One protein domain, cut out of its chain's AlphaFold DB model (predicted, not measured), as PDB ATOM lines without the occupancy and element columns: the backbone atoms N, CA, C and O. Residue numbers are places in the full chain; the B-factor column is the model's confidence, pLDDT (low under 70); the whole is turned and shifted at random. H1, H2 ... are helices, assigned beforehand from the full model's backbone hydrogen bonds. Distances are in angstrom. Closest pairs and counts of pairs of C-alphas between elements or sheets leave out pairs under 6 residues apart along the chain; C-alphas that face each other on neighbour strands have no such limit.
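What this domain is: This is residues 484 to 590 of the 606 residues of an uncharacterized protein of Phycisphaerae bacterium (UniProt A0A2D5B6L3). A short helix, H2, sits between two longer helices, H1 and H3, which do not meet each other, and the small helix H4 packs at the beginning of H2. Long loops join them, and residues 528 to 534 of the loop between H2 and H3 stick out. The printed part has 107 residues with four named helices, in the order H1, H2, H3, H4, and no named strand. The class is all helix, though under half of the residues, 50 of 107, are in named elements. The whole is compact, with a radius of gyration of the C-alphas of 14.2 A and spans of 38 by 32 by 22 A.

Where its parts are: Find C-alpha 484 at (44.829, 61.303, 6.862); from there H1 runs over residues 484 to 499, 23.1 A long. Next look at residues 512 to 521 for H2, 14.0 A long. H3, residues 550 to 568, is the longest helix; it begins with C-alpha 550 at (25.840, 49.818, -1.968) and spans 27.7 A. H4, residues 586 to 590, is 6.1 A long and ends with C-alpha 590 at (39.979, 65.736, -3.437).

How they stand to each other: Start at the hub, H2, which touches the three other helices. H1 touches it with residues 486 to 493 alone; the closest C-alphas, of Ala 486 and Pro 512, are 5.1 A apart. These two run the same way at a tilt of 35.0 degrees, only just steep. H3 touches H2 with residues 553 to 561 alone, the closest C-alphas being those of Tyr 521 and Gly 560, 4.4 A apart. They run the same way at a steep tilt of 60 degrees. H4 touches H2, with the closest C-alphas, of Asp 513 and Ile 586, 5.9 A apart. H1 is apart from H3 and H4, and H3 is apart from H4. In H1, H2, H3 and H4 every O i to N i+4 pair is within hydrogen-bond range.

The domain as a whole: The C-alphas farthest apart, of Leu 569 and Arg 590, are 40.5 A from each other. The printed part has no cut, and its three links, of 12, 28 and 17 residues, are long. Look for low confidence, pLDDT under 70, at residues 502 to 505, 524 to 539, 573 to 575 and 577 to 579; the mean of the printed part is 77.5.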
ATOM      1  N   ARG A 484      44.748  61.691   5.449       93.94
ATOM      2  CA  ARG A 484      44.829  61.303   6.862       93.94
ATOM      3  C   ARG A 484      44.010  60.043   7.151       93.94
ATOM      4  O   ARG A 484      44.533  59.119   7.775       93.94
ATOM      5  N   SER A 485      42.771  59.988   6.666       91.88
ATOM      6  CA  SER A 485      41.868  58.849   6.829       91.88
ATOM      7  C   SER A 485      42.363  57.614   6.088       91.88
ATOM      8  O   SER A 485      42.331  56.524   6.654       91.88
ATOM      9  N   ALA A 486      42.892  57.765   4.866       90.69
ATOM     10  CA  ALA A 486      43.530  56.657   4.155       90.69
ATOM     11  C   ALA A 486      44.733  56.118   4.940       90.69
ATOM     12  O   ALA A 486      44.816  54.925   5.198       90.69
ATOM     13  N   ASP A 487      45.641  56.983   5.386       91.06
ATOM     14  CA  ASP A 487      46.833  56.581   6.136       91.06
ATOM     15  C   ASP A 487      46.482  55.877   7.451       91.06
ATOM     16  O   ASP A 487      47.103  54.872   7.798       91.06
ATOM     17  N   ALA A 488      45.483  56.383   8.176       89.38
ATOM     18  CA  ALA A 488      44.995  55.754   9.397       89.38
ATOM     19  C   ALA A 488      44.356  54.387   9.116       89.38
ATOM     20  O   ALA A 488      44.688  53.413   9.787       89.38
ATOM     21  N   SER A 489      43.514  54.305   8.085       86.50
ATOM     22  CA  SER A 489      42.882  53.061   7.635       86.50
ATOM     23  C   SER A 489      43.910  52.006   7.221       86.50
ATOM     24  O   SER A 489      43.786  50.847   7.604       86.50
ATOM     25  N   ARG A 490      44.974  52.404   6.509       88.62
ATOM     26  CA  ARG A 490      46.067  51.504   6.111       88.62
ATOM     27  C   ARG A 490      46.846  50.968   7.302       88.62
ATOM     28  O   ARG A 490      47.113  49.776   7.344       88.62
ATOM     29  N   ARG A 491      47.207  51.827   8.266       87.88
ATOM     30  CA  ARG A 491      47.917  51.391   9.484       87.88
ATOM     31  C   ARG A 491      47.109  50.363  10.263       87.88
ATOM     32  O   ARG A 491      47.669  49.393  10.749       87.88
ATOM     33  N   MET A 492      45.803  50.574  10.354       82.31
ATOM     34  CA  MET A 492      44.925  49.641  11.044       82.31
ATOM     35  C   MET A 492      44.740  48.338  10.304       82.31
ATOM     36  O   MET A 492      44.812  47.287  10.923       82.31
ATOM     37  N   LEU A 493      44.521  48.404   8.993       83.06
ATOM     38  CA  LEU A 493      44.424  47.197   8.195       83.06
ATOM     39  C   LEU A 493      45.732  46.398   8.271       83.06
ATOM     40  O   LEU A 493      45.682  45.189   8.409       83.06
ATOM     41  N   ALA A 494      46.889  47.066   8.265       85.81
ATOM     42  CA  ALA A 494      48.179  46.411   8.462       85.81
ATOM     43  C   ALA A 494      48.268  45.712   9.826       85.81
ATOM     44  O   ALA A 494      48.592  44.533   9.862       85.81
ATOM     45  N   ALA A 495      47.918  46.401  10.918       84.19
ATOM     46  CA  ALA A 495      47.911  45.807  12.257       84.19
ATOM     47  C   ALA A 495      46.954  44.606  12.348       84.19
ATOM     48  O   ALA A 495      47.327  43.558  12.856       84.19
ATOM     49  N   HIS A 496      45.752  44.722  11.776       80.38
ATOM     50  CA  HIS A 496      44.788  43.625  11.735       80.38
ATOM     51  C   HIS A 496      45.318  42.421  10.941       80.38
ATOM     52  O   HIS A 496      45.197  41.286  11.386       80.38
ATOM     53  N   LEU A 497      45.948  42.654   9.786       80.06
ATOM     54  CA  LEU A 497      46.541  41.586   8.978       80.06
ATOM     55  C   LEU A 497      47.751  40.922   9.661       80.06
ATOM     56  O   LEU A 497      48.030  39.763   9.364       80.06
ATOM     57  N   GLU A 498      48.460  41.620  10.556       84.19
ATOM     58  CA  GLU A 498      49.544  41.050  11.374       84.19
ATOM     59  C   GLU A 498      49.026  40.101  12.470       84.19
ATOM     60  O   GLU A 498      49.748  39.187  12.866       84.19
ATOM     61  N   GLU A 499      47.791  40.290  12.940       80.00
ATOM     62  CA  GLU A 499      47.166  39.449  13.973       80.00
ATOM     63  C   GLU A 499      46.606  38.127  13.421       80.00
ATOM     64  O   GLU A 499      46.445  37.163  14.169       80.00
ATOM     65  N   ILE A 500      46.334  38.044  12.115       76.56
ATOM     66  CA  ILE A 500      45.804  36.833  11.477       76.56
ATOM     67  C   ILE A 500      46.924  35.781  11.373       76.56
ATOM     68  O   ILE A 500      47.931  36.010  10.707       76.56
ATOM     69  N   GLU A 501      46.732  34.591  11.967       73.25
ATOM     70  CA  GLU A 501      47.744  33.510  12.040       73.25
ATOM     71  C   GLU A 501      48.324  33.082  10.679       73.25
ATOM     72  O   GLU A 501      49.441  32.561  10.591       73.25
ATOM     73  N   ARG A 502      47.567  33.285   9.597       69.62
ATOM     74  CA  ARG A 502      47.994  33.045   8.216       69.62
ATOM     75  C   ARG A 502      47.867  34.338   7.421       69.62
ATOM     76  O   ARG A 502      46.902  34.485   6.669       69.62
ATOM     77  N   PRO A 503      48.823  35.270   7.561       60.78
ATOM     78  CA  PRO A 503      48.749  36.526   6.849       60.78
ATOM     79  C   PRO A 503      48.831  36.227   5.356       60.78
ATOM     80  O   PRO A 503      49.838  35.732   4.838       60.78
ATOM     81  N   VAL A 504      47.749  36.515   4.644       64.12
ATOM     82  CA  VAL A 504      47.807  36.605   3.193       64.12
ATOM     83  C   VAL A 504      48.663  37.833   2.913       64.12
ATOM     84  O   VAL A 504      48.362  38.920   3.402       64.12
ATOM     85  N   ALA A 505      49.754  37.666   2.164       62.03
ATOM     86  CA  ALA A 505      50.601  38.778   1.751       62.03
ATOM     87  C   ALA A 505      49.812  39.696   0.806       62.03
ATOM     88  O   ALA A 505      49.842  39.543  -0.415       62.03
ATOM     89  N   VAL A 506      49.071  40.627   1.395       71.00
ATOM     90  CA  VAL A 506      48.278  41.636   0.712       71.00
ATOM     91  C   VAL A 506      49.060  42.938   0.737       71.00
ATOM     92  O   VAL A 506      49.298  43.518   1.796       71.00
ATOM     93  N   GLU A 507      49.461  43.422  -0.437       82.75
ATOM     94  CA  GLU A 507      49.951  44.791  -0.551       82.75
ATOM     95  C   GLU A 507      48.760  45.741  -0.382       82.75
ATOM     96  O   GLU A 507      47.911  45.858  -1.267       82.75
ATOM     97  N   ILE A 508      48.675  46.403   0.775       85.00
ATOM     98  CA  ILE A 508      47.615  47.378   1.042       85.00
ATOM     99  C   ILE A 508      47.813  48.575   0.097       85.00
ATOM    100  O   ILE A 508      48.860  49.235   0.173       85.00
ATOM    101  N   PRO A 509      46.832  48.907  -0.764       88.25
ATOM    102  CA  PRO A 509      46.973  50.005  -1.711       88.25
ATOM    103  C   PRO A 509      47.282  51.325  -1.006       88.25
ATOM    104  O   PRO A 509      46.754  51.618   0.062       88.25
ATOM    105  N   SER A 510      48.141  52.148  -1.612       86.56
ATOM    106  CA  SER A 510      48.520  53.446  -1.036       86.56
ATOM    107  C   SER A 510      47.542  54.575  -1.355       86.56
ATOM    108  O   SER A 510      47.575  55.618  -0.698       86.56
ATOM    109  N   ASP A 511      46.686  54.398  -2.362       89.44
ATOM    110  CA  ASP A 511      45.672  55.379  -2.718       89.44
ATOM    111  C   ASP A 511      44.383  55.190  -1.888       89.44
ATOM    112  O   ASP A 511      44.070  54.070  -1.475       89.44
ATOM    113  N   PRO A 512      43.618  56.269  -1.623       88.88
ATOM    114  CA  PRO A 512      42.411  56.185  -0.801       88.88
ATOM    115  C   PRO A 512      41.319  55.264  -1.358       88.88
ATOM    116  O   PRO A 512      40.647  54.599  -0.577       88.88
ATOM    117  N   ASP A 513      41.138  55.216  -2.682       88.31
ATOM    118  CA  ASP A 513      40.118  54.373  -3.315       88.31
ATOM    119  C   ASP A 513      40.456  52.885  -3.098       88.31
ATOM    120  O   ASP A 513      39.620  52.115  -2.623       88.31
ATOM    121  N   GLY A 514      41.714  52.498  -3.339       87.12
ATOM    122  CA  GLY A 514      42.215  51.155  -3.053       87.12
ATOM    123  C   GLY A 514      42.239  50.813  -1.558       87.12
ATOM    124  O   GLY A 514      41.952  49.679  -1.189       87.12
ATOM    125  N   THR A 515      42.516  51.785  -0.680       88.00
ATOM    126  CA  THR A 515      42.444  51.586   0.779       88.00
ATOM    127  C   THR A 515      41.015  51.278   1.221       88.00
ATOM    128  O   THR A 515      40.806  50.358   2.004       88.00
ATOM    129  N   LEU A 516      40.024  52.021   0.715       86.38
ATOM    130  CA  LEU A 516      38.616  51.775   1.029       86.38
ATOM    131  C   LEU A 516      38.157  50.409   0.512       86.38
ATOM    132  O   LEU A 516      37.427  49.704   1.208       86.38
ATOM    133  N   TYR A 517      38.617  50.020  -0.679       87.69
ATOM    134  CA  TYR A 517      38.397  48.677  -1.206       87.69
ATOM    135  C   TYR A 517      38.973  47.603  -0.291       87.69
ATOM    136  O   TYR A 517      38.245  46.696   0.096       87.69
ATOM    137  N   ALA A 518      40.237  47.740   0.110       85.69
ATOM    138  CA  ALA A 518      40.884  46.788   1.000       85.69
ATOM    139  C   ALA A 518      40.176  46.711   2.364       85.69
ATOM    140  O   ALA A 518      39.924  45.615   2.853       85.69
ATOM    141  N   LEU A 519      39.767  47.848   2.939       85.00
ATOM    142  CA  LEU A 519      38.940  47.869   4.149       85.00
ATOM    143  C   LEU A 519      37.634  47.091   3.964       85.00
ATOM    144  O   LEU A 519      37.320  46.250   4.791       85.00
ATOM    145  N   THR A 520      36.906  47.344   2.872       83.00
ATOM    146  CA  THR A 520      35.617  46.690   2.585       83.00
ATOM    147  C   THR A 520      35.782  45.191   2.357       83.00
ATOM    148  O   THR A 520      34.959  44.397   2.800       83.00
ATOM    149  N   TYR A 521      36.860  44.805   1.676       82.50
ATOM    150  CA  TYR A 521      37.211  43.415   1.408       82.50
ATOM    151  C   TYR A 521      37.534  42.669   2.705       82.50
ATOM    152  O   TYR A 521      37.107  41.537   2.896       82.50
ATOM    153  N   HIS A 522      38.242  43.317   3.628       77.44
ATOM    154  CA  HIS A 522      38.591  42.745   4.927       77.44
ATOM    155  C   HIS A 522      37.546  43.024   6.024       77.44
ATOM    156  O   HIS A 522      37.775  42.670   7.177       77.44
ATOM    157  N   GLU A 523      36.395  43.629   5.700       74.81
ATOM    158  CA  GLU A 523      35.417  44.108   6.695       74.81
ATOM    159  C   GLU A 523      34.717  42.987   7.488       74.81
ATOM    160  O   GLU A 523      34.004  43.259   8.450       74.81
ATOM    161  N   LEU A 524      34.910  41.718   7.149       59.72
ATOM    162  CA  LEU A 524      34.257  40.592   7.809       59.72
ATOM    163  C   LEU A 524      35.233  39.423   7.891       59.72
ATOM    164  O   LEU A 524      35.285  38.602   6.981       59.72
ATOM    165  N   HIS A 525      36.006  39.359   8.973       52.41
ATOM    166  CA  HIS A 525      36.939  38.251   9.193       52.41
ATOM    167  C   HIS A 525      36.820  37.554  10.543       52.41
ATOM    168  O   HIS A 525      37.532  36.587  10.769       52.41
ATOM    169  N   ASN A 526      35.924  37.956  11.441       49.12
ATOM    170  CA  ASN A 526      35.711  37.129  12.624       49.12
ATOM    171  C   ASN A 526      34.601  36.119  12.352       49.12
ATOM    172  O   ASN A 526      33.444  36.343  12.689       49.12
ATOM    173  N   HIS A 527      34.988  34.990  11.749       43.56
ATOM    174  CA  HIS A 527      34.208  33.748  11.781       43.56
ATOM    175  C   HIS A 527      33.922  33.291  13.229       43.56
ATOM    176  O   HIS A 527      32.925  32.609  13.457       43.56
ATOM    177  N   ASP A 528      34.725  33.762  14.193       45.47
ATOM    178  CA  ASP A 528      34.537  33.570  15.638       45.47
ATOM    179  C   ASP A 528      33.704  34.669  16.315       45.47
ATOM    180  O   ASP A 528      33.392  34.574  17.501       45.47
ATOM    181  N   HIS A 529      33.285  35.714  15.592       46.41
ATOM    182  CA  HIS A 529      32.189  36.546  16.072       46.41
ATOM    183  C   HIS A 529      30.899  35.856  15.636       46.41
ATOM    184  O   HIS A 529      30.575  35.885  14.445       46.41
ATOM    185  N   PRO A 530      30.159  35.202  16.551       40.59
ATOM    186  CA  PRO A 530      28.914  34.556  16.212       40.59
ATOM    187  C   PRO A 530      28.037  35.533  15.453       40.59
ATOM    188  O   PRO A 530      28.000  36.737  15.723       40.59
ATOM    189  N   THR A 531      27.279  34.957  14.536       43.72
ATOM    190  CA  THR A 531      26.216  35.528  13.703       43.72
ATOM    191  C   THR A 531      25.155  36.354  14.459       43.72
ATOM    192  O   THR A 531      24.139  36.729  13.879       43.72
ATOM    193  N   GLY A 532      25.366  36.656  15.743       39.66
ATOM    194  CA  GLY A 532      24.502  37.425  16.619       39.66
ATOM    195  C   GLY A 532      24.805  38.914  16.774       39.66
ATOM    196  O   GLY A 532      24.101  39.578  17.539       39.66
ATOM    197  N   HIS A 533      25.767  39.477  16.044       44.56
ATOM    198  CA  HIS A 533      25.914  40.931  15.911       44.56
ATOM    199  C   HIS A 533      25.384  41.389  14.546       44.56
ATOM    200  O   HIS A 533      25.917  40.967  13.522       44.56
ATOM    201  N   CYS A 534      24.370  42.271  14.486       47.69
ATOM    202  CA  CYS A 534      24.152  43.013  13.241       47.69
ATOM    203  C   CYS A 534      25.169  44.121  13.260       47.69
ATOM    204  O   CYS A 534      25.101  45.056  14.060       47.69
ATOM    205  N   TRP A 535      26.111  44.016  12.352       44.75
ATOM    206  CA  TRP A 535      26.984  45.117  12.069       44.75
ATOM    207  C   TRP A 535      26.329  46.065  11.061       44.75
ATOM    208  O   TRP A 535      25.936  45.610   9.983       44.75
ATOM    209  N   PRO A 536      26.309  47.382  11.329       48.91
ATOM    210  CA  PRO A 536      25.912  48.087  12.555       48.91
ATOM    211  C   PRO A 536      24.388  48.365  12.525       48.91
ATOM    212  O   PRO A 536      23.683  47.759  11.718       48.91
ATOM    213  N   LEU A 537      23.866  49.286  13.359       48.09
ATOM    214  CA  LEU A 537      22.655  50.089  13.048       48.09
ATOM    215  C   LEU A 537      22.443  50.119  11.539       48.09
ATOM    216  O   LEU A 537      23.429  50.463  10.894       48.09
ATOM    217  N   ARG A 538      21.268  49.724  11.003       54.41
ATOM    218  CA  ARG A 538      21.006  49.629   9.549       54.41
ATOM    219  C   ARG A 538      21.742  50.770   8.846       54.41
ATOM    220  O   ARG A 538      21.234  51.887   8.824       54.41
ATOM    221  N   VAL A 539      22.958  50.501   8.353       66.88
ATOM    222  CA  VAL A 539      23.708  51.494   7.602       66.88
ATOM    223  C   VAL A 539      22.877  51.568   6.361       66.88
ATOM    224  O   VAL A 539      22.829  50.622   5.571       66.88
ATOM    225  N   ASP A 540      22.108  52.639   6.287       77.69
ATOM    226  CA  ASP A 540      21.225  52.861   5.179       77.69
ATOM    227  C   ASP A 540      22.115  53.290   4.018       77.69
ATOM    228  O   ASP A 540      22.381  54.468   3.785       77.69
ATOM    229  N   LEU A 541      22.699  52.285   3.362       82.25
ATOM    230  CA  LEU A 541      23.528  52.483   2.187       82.25
ATOM    231  C   LEU A 541      22.698  53.101   1.058       82.25
ATOM    232  O   LEU A 541      23.279  53.775   0.212       82.25
ATOM    233  N   ASP A 542      21.369  52.939   1.078       83.31
ATOM    234  CA  ASP A 542      20.470  53.605   0.137       83.31
ATOM    235  C   ASP A 542      20.442  55.116   0.411       83.31
ATOM    236  O   ASP A 542      20.549  55.907  -0.527       83.31
ATOM    237  N   ALA A 543      20.444  55.540   1.682       83.56
ATOM    238  CA  ALA A 543      20.622  56.951   2.050       83.56
ATOM    239  C   ALA A 543      21.994  57.520   1.633       83.56
ATOM    240  O   ALA A 543      22.154  58.733   1.512       83.56
ATOM    241  N   MET A 544      22.983  56.656   1.384       87.38
ATOM    242  CA  MET A 544      24.289  57.024   0.833       87.38
ATOM    243  C   MET A 544      24.398  56.760  -0.673       87.38
ATOM    244  O   MET A 544      25.497  56.873  -1.213       87.38
ATOM    245  N   GLY A 545      23.304  56.426  -1.362       88.75
ATOM    246  CA  GLY A 545      23.307  55.938  -2.744       88.75
ATOM    247  C   GLY A 545      23.833  56.922  -3.791       88.75
ATOM    248  O   GLY A 545      24.200  56.497  -4.880       88.75
ATOM    249  N   ASP A 546      23.933  58.216  -3.472       89.12
ATOM    250  CA  ASP A 546      24.573  59.234  -4.327       89.12
ATOM    251  C   ASP A 546      26.087  59.372  -4.074       89.12
ATOM    252  O   ASP A 546      26.834  59.995  -4.842       89.12
ATOM    253  N   ILE A 547      26.565  58.765  -2.990       90.50
ATOM    254  CA  ILE A 547      27.937  58.849  -2.501       90.50
ATOM    255  C   ILE A 547      28.669  57.519  -2.713       90.50
ATOM    256  O   ILE A 547      29.776  57.502  -3.271       90.50
ATOM    257  N   LEU A 548      28.046  56.426  -2.281       90.38
ATOM    258  CA  LEU A 548      28.576  55.072  -2.246       90.38
ATOM    259  C   LEU A 548      27.747  54.144  -3.128       90.38
ATOM    260  O   LEU A 548      26.534  54.277  -3.249       90.38
ATOM    261  N   ASN A 549      28.406  53.145  -3.697       90.88
ATOM    262  CA  ASN A 549      27.745  52.077  -4.420       90.88
ATOM    263  C   ASN A 549      27.480  50.903  -3.467       90.88
ATOM    264  O   ASN A 549      28.345  50.054  -3.244       90.88
ATOM    265  N   ALA A 550      26.268  50.856  -2.907       86.75
ATOM    266  CA  ALA A 550      25.840  49.818  -1.968       86.75
ATOM    267  C   ALA A 550      26.019  48.394  -2.526       86.75
ATOM    268  O   ALA A 550      26.454  47.488  -1.812       86.75
ATOM    269  N   THR A 551      25.740  48.214  -3.823       86.44
ATOM    270  CA  THR A 551      25.908  46.923  -4.510       86.44
ATOM    271  C   THR A 551      27.375  46.512  -4.529       86.44
ATOM    272  O   THR A 551      27.687  45.368  -4.207       86.44
ATOM    273  N   MET A 552      28.282  47.442  -4.840       88.44
ATOM    274  CA  MET A 552      29.719  47.167  -4.831       88.44
ATOM    275  C   MET A 552      30.253  46.893  -3.430       88.44
ATOM    276  O   MET A 552      31.079  46.006  -3.281       88.44
ATOM    277  N   ILE A 553      29.770  47.590  -2.398       86.06
ATOM    278  CA  ILE A 553      30.142  47.283  -1.008       86.06
ATOM    279  C   ILE A 553      29.753  45.843  -0.661       86.06
ATOM    280  O   ILE A 553      30.585  45.087  -0.162       86.06
ATOM    281  N   GLY A 554      28.516  45.441  -0.970       83.44
ATOM    282  CA  GLY A 554      28.048  44.072  -0.750       83.44
ATOM    283  C   GLY A 554      28.861  43.031  -1.525       83.44
ATOM    284  O   GLY A 554      29.265  42.022  -0.955       83.44
ATOM    285  N   GLN A 555      29.158  43.298  -2.799       85.81
ATOM    286  CA  GLN A 555      29.985  42.419  -3.629       85.81
ATOM    287  C   GLN A 555      31.419  42.312  -3.109       85.81
ATOM    288  O   GLN A 555      31.923  41.205  -2.978       85.81
ATOM    289  N   THR A 556      32.070  43.425  -2.769       85.88
ATOM    290  CA  THR A 556      33.443  43.425  -2.249       85.88
ATOM    291  C   THR A 556      33.539  42.678  -0.921       85.88
ATOM    292  O   THR A 556      34.473  41.902  -0.738       85.88
ATOM    293  N   ARG A 557      32.554  42.842  -0.026       85.62
ATOM    294  CA  ARG A 557      32.455  42.047   1.208       85.62
ATOM    295  C   ARG A 557      32.332  40.554   0.910       85.62
ATOM    296  O   ARG A 557      33.038  39.758   1.518       85.62
ATOM    297  N   GLN A 558      31.475  40.178  -0.043       82.69
ATOM    298  CA  GLN A 558      31.304  38.778  -0.440       82.69
ATOM    299  C   GLN A 558      32.582  38.195  -1.053       82.69
ATOM    300  O   GLN A 558      32.965  37.085  -0.718       82.69
ATOM    301  N   ILE A 559      33.277  38.950  -1.905       84.12
ATOM    302  CA  ILE A 559      34.549  38.519  -2.496       84.12
ATOM    303  C   ILE A 559      35.610  38.343  -1.408       84.12
ATOM    304  O   ILE A 559      36.375  37.383  -1.464       84.12
ATOM    305  N   GLY A 560      35.651  39.249  -0.429       82.12
ATOM    306  CA  GLY A 560      36.471  39.113   0.769       82.12
ATOM    307  C   GLY A 560      36.199  37.795   1.482       82.12
ATOM    308  O   GLY A 560      37.116  37.000   1.649       82.12
ATOM    309  N   PHE A 561      34.932  37.519   1.795       80.31
ATOM    310  CA  PHE A 561      34.492  36.267   2.413       80.31
ATOM    311  C   PHE A 561      34.918  35.022   1.615       80.31
ATOM    312  O   PHE A 561      35.624  34.163   2.140       80.31
ATOM    313  N   ASP A 562      34.557  34.957   0.330       82.56
ATOM    314  CA  ASP A 562      34.849  33.814  -0.547       82.56
ATOM    315  C   ASP A 562      36.360  33.569  -0.671       82.56
ATOM    316  O   ASP A 562      36.834  32.436  -0.779       82.56
ATOM    317  N   SER A 563      37.134  34.654  -0.661       80.12
ATOM    318  CA  SER A 563      38.585  34.594  -0.707       80.12
ATOM    319  C   SER A 563      39.133  33.912   0.543       80.12
ATOM    320  O   SER A 563      39.903  32.970   0.437       80.12
ATOM    321  N   ILE A 564      38.714  34.321   1.731       74.62
ATOM    322  CA  ILE A 564      39.220  33.779   3.001       74.62
ATOM    323  C   ILE A 564      38.989  32.271   3.089       74.62
ATOM    324  O   ILE A 564      39.936  31.523   3.338       74.62
ATOM    325  N   GLU A 565      37.770  31.827   2.775       80.62
ATOM    326  CA  GLU A 565      37.417  30.404   2.716       80.62
ATOM    327  C   GLU A 565      38.339  29.648   1.740       80.62
ATOM    328  O   GLU A 565      38.841  28.560   2.028       80.62
ATOM    329  N   ALA A 566      38.660  30.254   0.593       81.00
ATOM    330  CA  ALA A 566      39.611  29.680  -0.351       81.00
ATOM    331  C   ALA A 566      41.061  29.651   0.193       81.00
ATOM    332  O   ALA A 566      41.787  28.688  -0.073       81.00
ATOM    333  N   ALA A 567      41.494  30.654   0.968       78.88
ATOM    334  CA  ALA A 567      42.826  30.687   1.588       78.88
ATOM    335  C   ALA A 567      42.995  29.602   2.657       78.88
ATOM    336  O   ALA A 567      44.063  28.988   2.743       78.88
ATOM    337  N   GLU A 568      41.950  29.311   3.434       81.38
ATOM    338  CA  GLU A 568      41.937  28.189   4.382       81.38
ATOM    339  C   GLU A 568      42.164  26.844   3.673       81.38
ATOM    340  O   GLU A 568      42.845  25.959   4.204       81.38
ATOM    341  N   LEU A 569      41.686  26.731   2.430       85.69
ATOM    342  CA  LEU A 569      41.894  25.591   1.533       85.69
ATOM    343  C   LEU A 569      43.224  25.643   0.751       85.69
ATOM    344  O   LEU A 569      43.493  24.764  -0.071       85.69
ATOM    345  N   GLY A 570      44.077  26.641   1.002       84.06
ATOM    346  CA  GLY A 570      45.388  26.798   0.367       84.06
ATOM    347  C   GLY A 570      45.354  27.376  -1.053       84.06
ATOM    348  O   GLY A 570      46.345  27.255  -1.780       84.06
ATOM    349  N   ALA A 571      44.243  27.987  -1.472       79.25
ATOM    350  CA  ALA A 571      44.165  28.706  -2.737       79.25
ATOM    351  C   ALA A 571      44.745  30.133  -2.605       79.25
ATOM    352  O   ALA A 571      44.602  30.769  -1.559       79.25
ATOM    353  N   PRO A 572      45.413  30.664  -3.645       72.75
ATOM    354  CA  PRO A 572      45.892  32.044  -3.642       72.75
ATOM    355  C   PRO A 572      44.725  33.038  -3.700       72.75
ATOM    356  O   PRO A 572      43.738  32.783  -4.389       72.75
ATOM    357  N   LEU A 573      44.876  34.197  -3.048       66.19
ATOM    358  CA  LEU A 573      43.892  35.285  -3.076       66.19
ATOM    359  C   LEU A 573      44.263  36.339  -4.115       66.19
ATOM    360  O   LEU A 573      45.184  37.125  -3.880       66.19
ATOM    361  N   PRO A 574      43.571  36.409  -5.262       66.75
ATOM    362  CA  PRO A 574      43.689  37.568  -6.121       66.75
ATOM    363  C   PRO A 574      42.897  38.732  -5.511       66.75
ATOM    364  O   PRO A 574      41.670  38.762  -5.559       66.75
ATOM    365  N   LEU A 575      43.600  39.733  -4.981       68.81
ATOM    366  CA  LEU A 575      43.027  41.067  -4.808       68.81
ATOM    367  C   LEU A 575      43.063  41.780  -6.155       68.81
ATOM    368  O   LEU A 575      43.989  42.531  -6.453       68.81
ATOM    369  N   GLU A 576      42.064  41.529  -6.992       71.88
ATOM    370  CA  GLU A 576      41.803  42.428  -8.110       71.88
ATOM    371  C   GLU A 576      40.995  43.612  -7.566       71.88
ATOM    372  O   GLU A 576      39.860  43.416  -7.133       71.88
ATOM    373  N   PRO A 577      41.561  44.833  -7.504       63.81
ATOM    374  CA  PRO A 577      40.832  45.978  -6.990       63.81
ATOM    375  C   PRO A 577      39.667  46.278  -7.926       63.81
ATOM    376  O   PRO A 577      39.867  46.735  -9.056       63.81
ATOM    377  N   ILE A 578      38.446  46.049  -7.450       64.88
ATOM    378  CA  ILE A 578      37.268  46.517  -8.162       64.88
ATOM    379  C   ILE A 578      37.116  48.003  -7.852       64.88
ATOM    380  O   ILE A 578      36.966  48.423  -6.704       64.88
ATOM    381  N   GLN A 579      37.216  48.812  -8.899       66.75
ATOM    382  CA  GLN A 579      36.938  50.240  -8.821       66.75
ATOM    383  C   GLN A 579      35.416  50.416  -8.681       66.75
ATOM    384  O   GLN A 579      34.679  49.588  -9.200       66.75
ATOM    385  N   ASP A 580      34.966  51.463  -7.976       83.75
ATOM    386  CA  ASP A 580      33.562  51.933  -7.883       83.75
ATOM    387  C   ASP A 580      32.832  51.773  -6.528       83.75
ATOM    388  O   ASP A 580      31.616  51.943  -6.484       83.75
ATOM    389  N   ILE A 581      33.520  51.547  -5.395       83.94
ATOM    390  CA  ILE A 581      32.866  51.662  -4.064       83.94
ATOM    391  C   ILE A 581      32.347  53.087  -3.827       83.94
ATOM    392  O   ILE A 581      31.227  53.270  -3.352       83.94
ATOM    393  N   VAL A 582      33.138  54.103  -4.179       85.62
ATOM    394  CA  VAL A 582      32.688  55.501  -4.204       85.62
ATOM    395  C   VAL A 582      32.292  55.846  -5.632       85.62
ATOM    396  O   VAL A 582      33.103  55.708  -6.548       85.62
ATOM    397  N   ILE A 583      31.082  56.378  -5.825       88.44
ATOM    398  CA  ILE A 583      30.526  56.687  -7.160       88.44
ATOM    399  C   ILE A 583      31.422  57.647  -7.951       88.44
ATOM    400  O   ILE A 583      31.504  57.596  -9.179       88.44
ATOM    401  N   ARG A 584      32.119  58.542  -7.244       89.62
ATOM    402  CA  ARG A 584      33.175  59.381  -7.815       89.62
ATOM    403  C   ARG A 584      34.494  59.070  -7.113       89.62
ATOM    404  O   ARG A 584      34.539  59.266  -5.899       89.62
ATOM    405  N   PRO A 585      35.566  58.727  -7.854       90.75
ATOM    406  CA  PRO A 585      36.857  58.408  -7.258       90.75
ATOM    407  C   PRO A 585      37.342  59.490  -6.289       90.75
ATOM    408  O   PRO A 585      37.319  60.687  -6.623       90.75
ATOM    409  N   ILE A 586      37.833  59.076  -5.121       90.38
ATOM    410  CA  ILE A 586      38.297  59.950  -4.037       90.38
ATOM    411  C   ILE A 586      39.384  60.900  -4.544       90.38
ATOM    412  O   ILE A 586      39.373  62.097  -4.240       90.38
ATOM    413  N   ARG A 587      40.284  60.424  -5.413       90.81
ATOM    414  CA  ARG A 587      41.301  61.290  -6.037       90.81
ATOM    415  C   ARG A 587      40.694  62.485  -6.782       90.81
ATOM    416  O   ARG A 587      41.225  63.594  -6.682       90.81
ATOM    417  N   LYS A 588      39.613  62.277  -7.544       92.75
ATOM    418  CA  LYS A 588      38.933  63.355  -8.286       92.75
ATOM    419  C   LYS A 588      38.221  64.300  -7.318       92.75
ATOM    420  O   LYS A 588      38.410  65.511  -7.421       92.75
ATOM    421  N   ARG A 589      37.493  63.734  -6.348       92.56
ATOM    422  CA  ARG A 589      36.812  64.462  -5.265       92.56
ATOM    423  C   ARG A 589      37.763  65.414  -4.528       92.56
ATOM    424  O   ARG A 589      37.474  66.606  -4.442       92.56
ATOM    425  N   ARG A 590      38.949  64.940  -4.133       93.12
ATOM    426  CA  ARG A 590      39.979  65.736  -3.437       93.12
ATOM    427  C   ARG A 590      40.485  66.932  -4.250       93.12
ATOM    428  O   ARG A 590      40.659  68.021  -3.707       93.12
TER     429      ARG A 590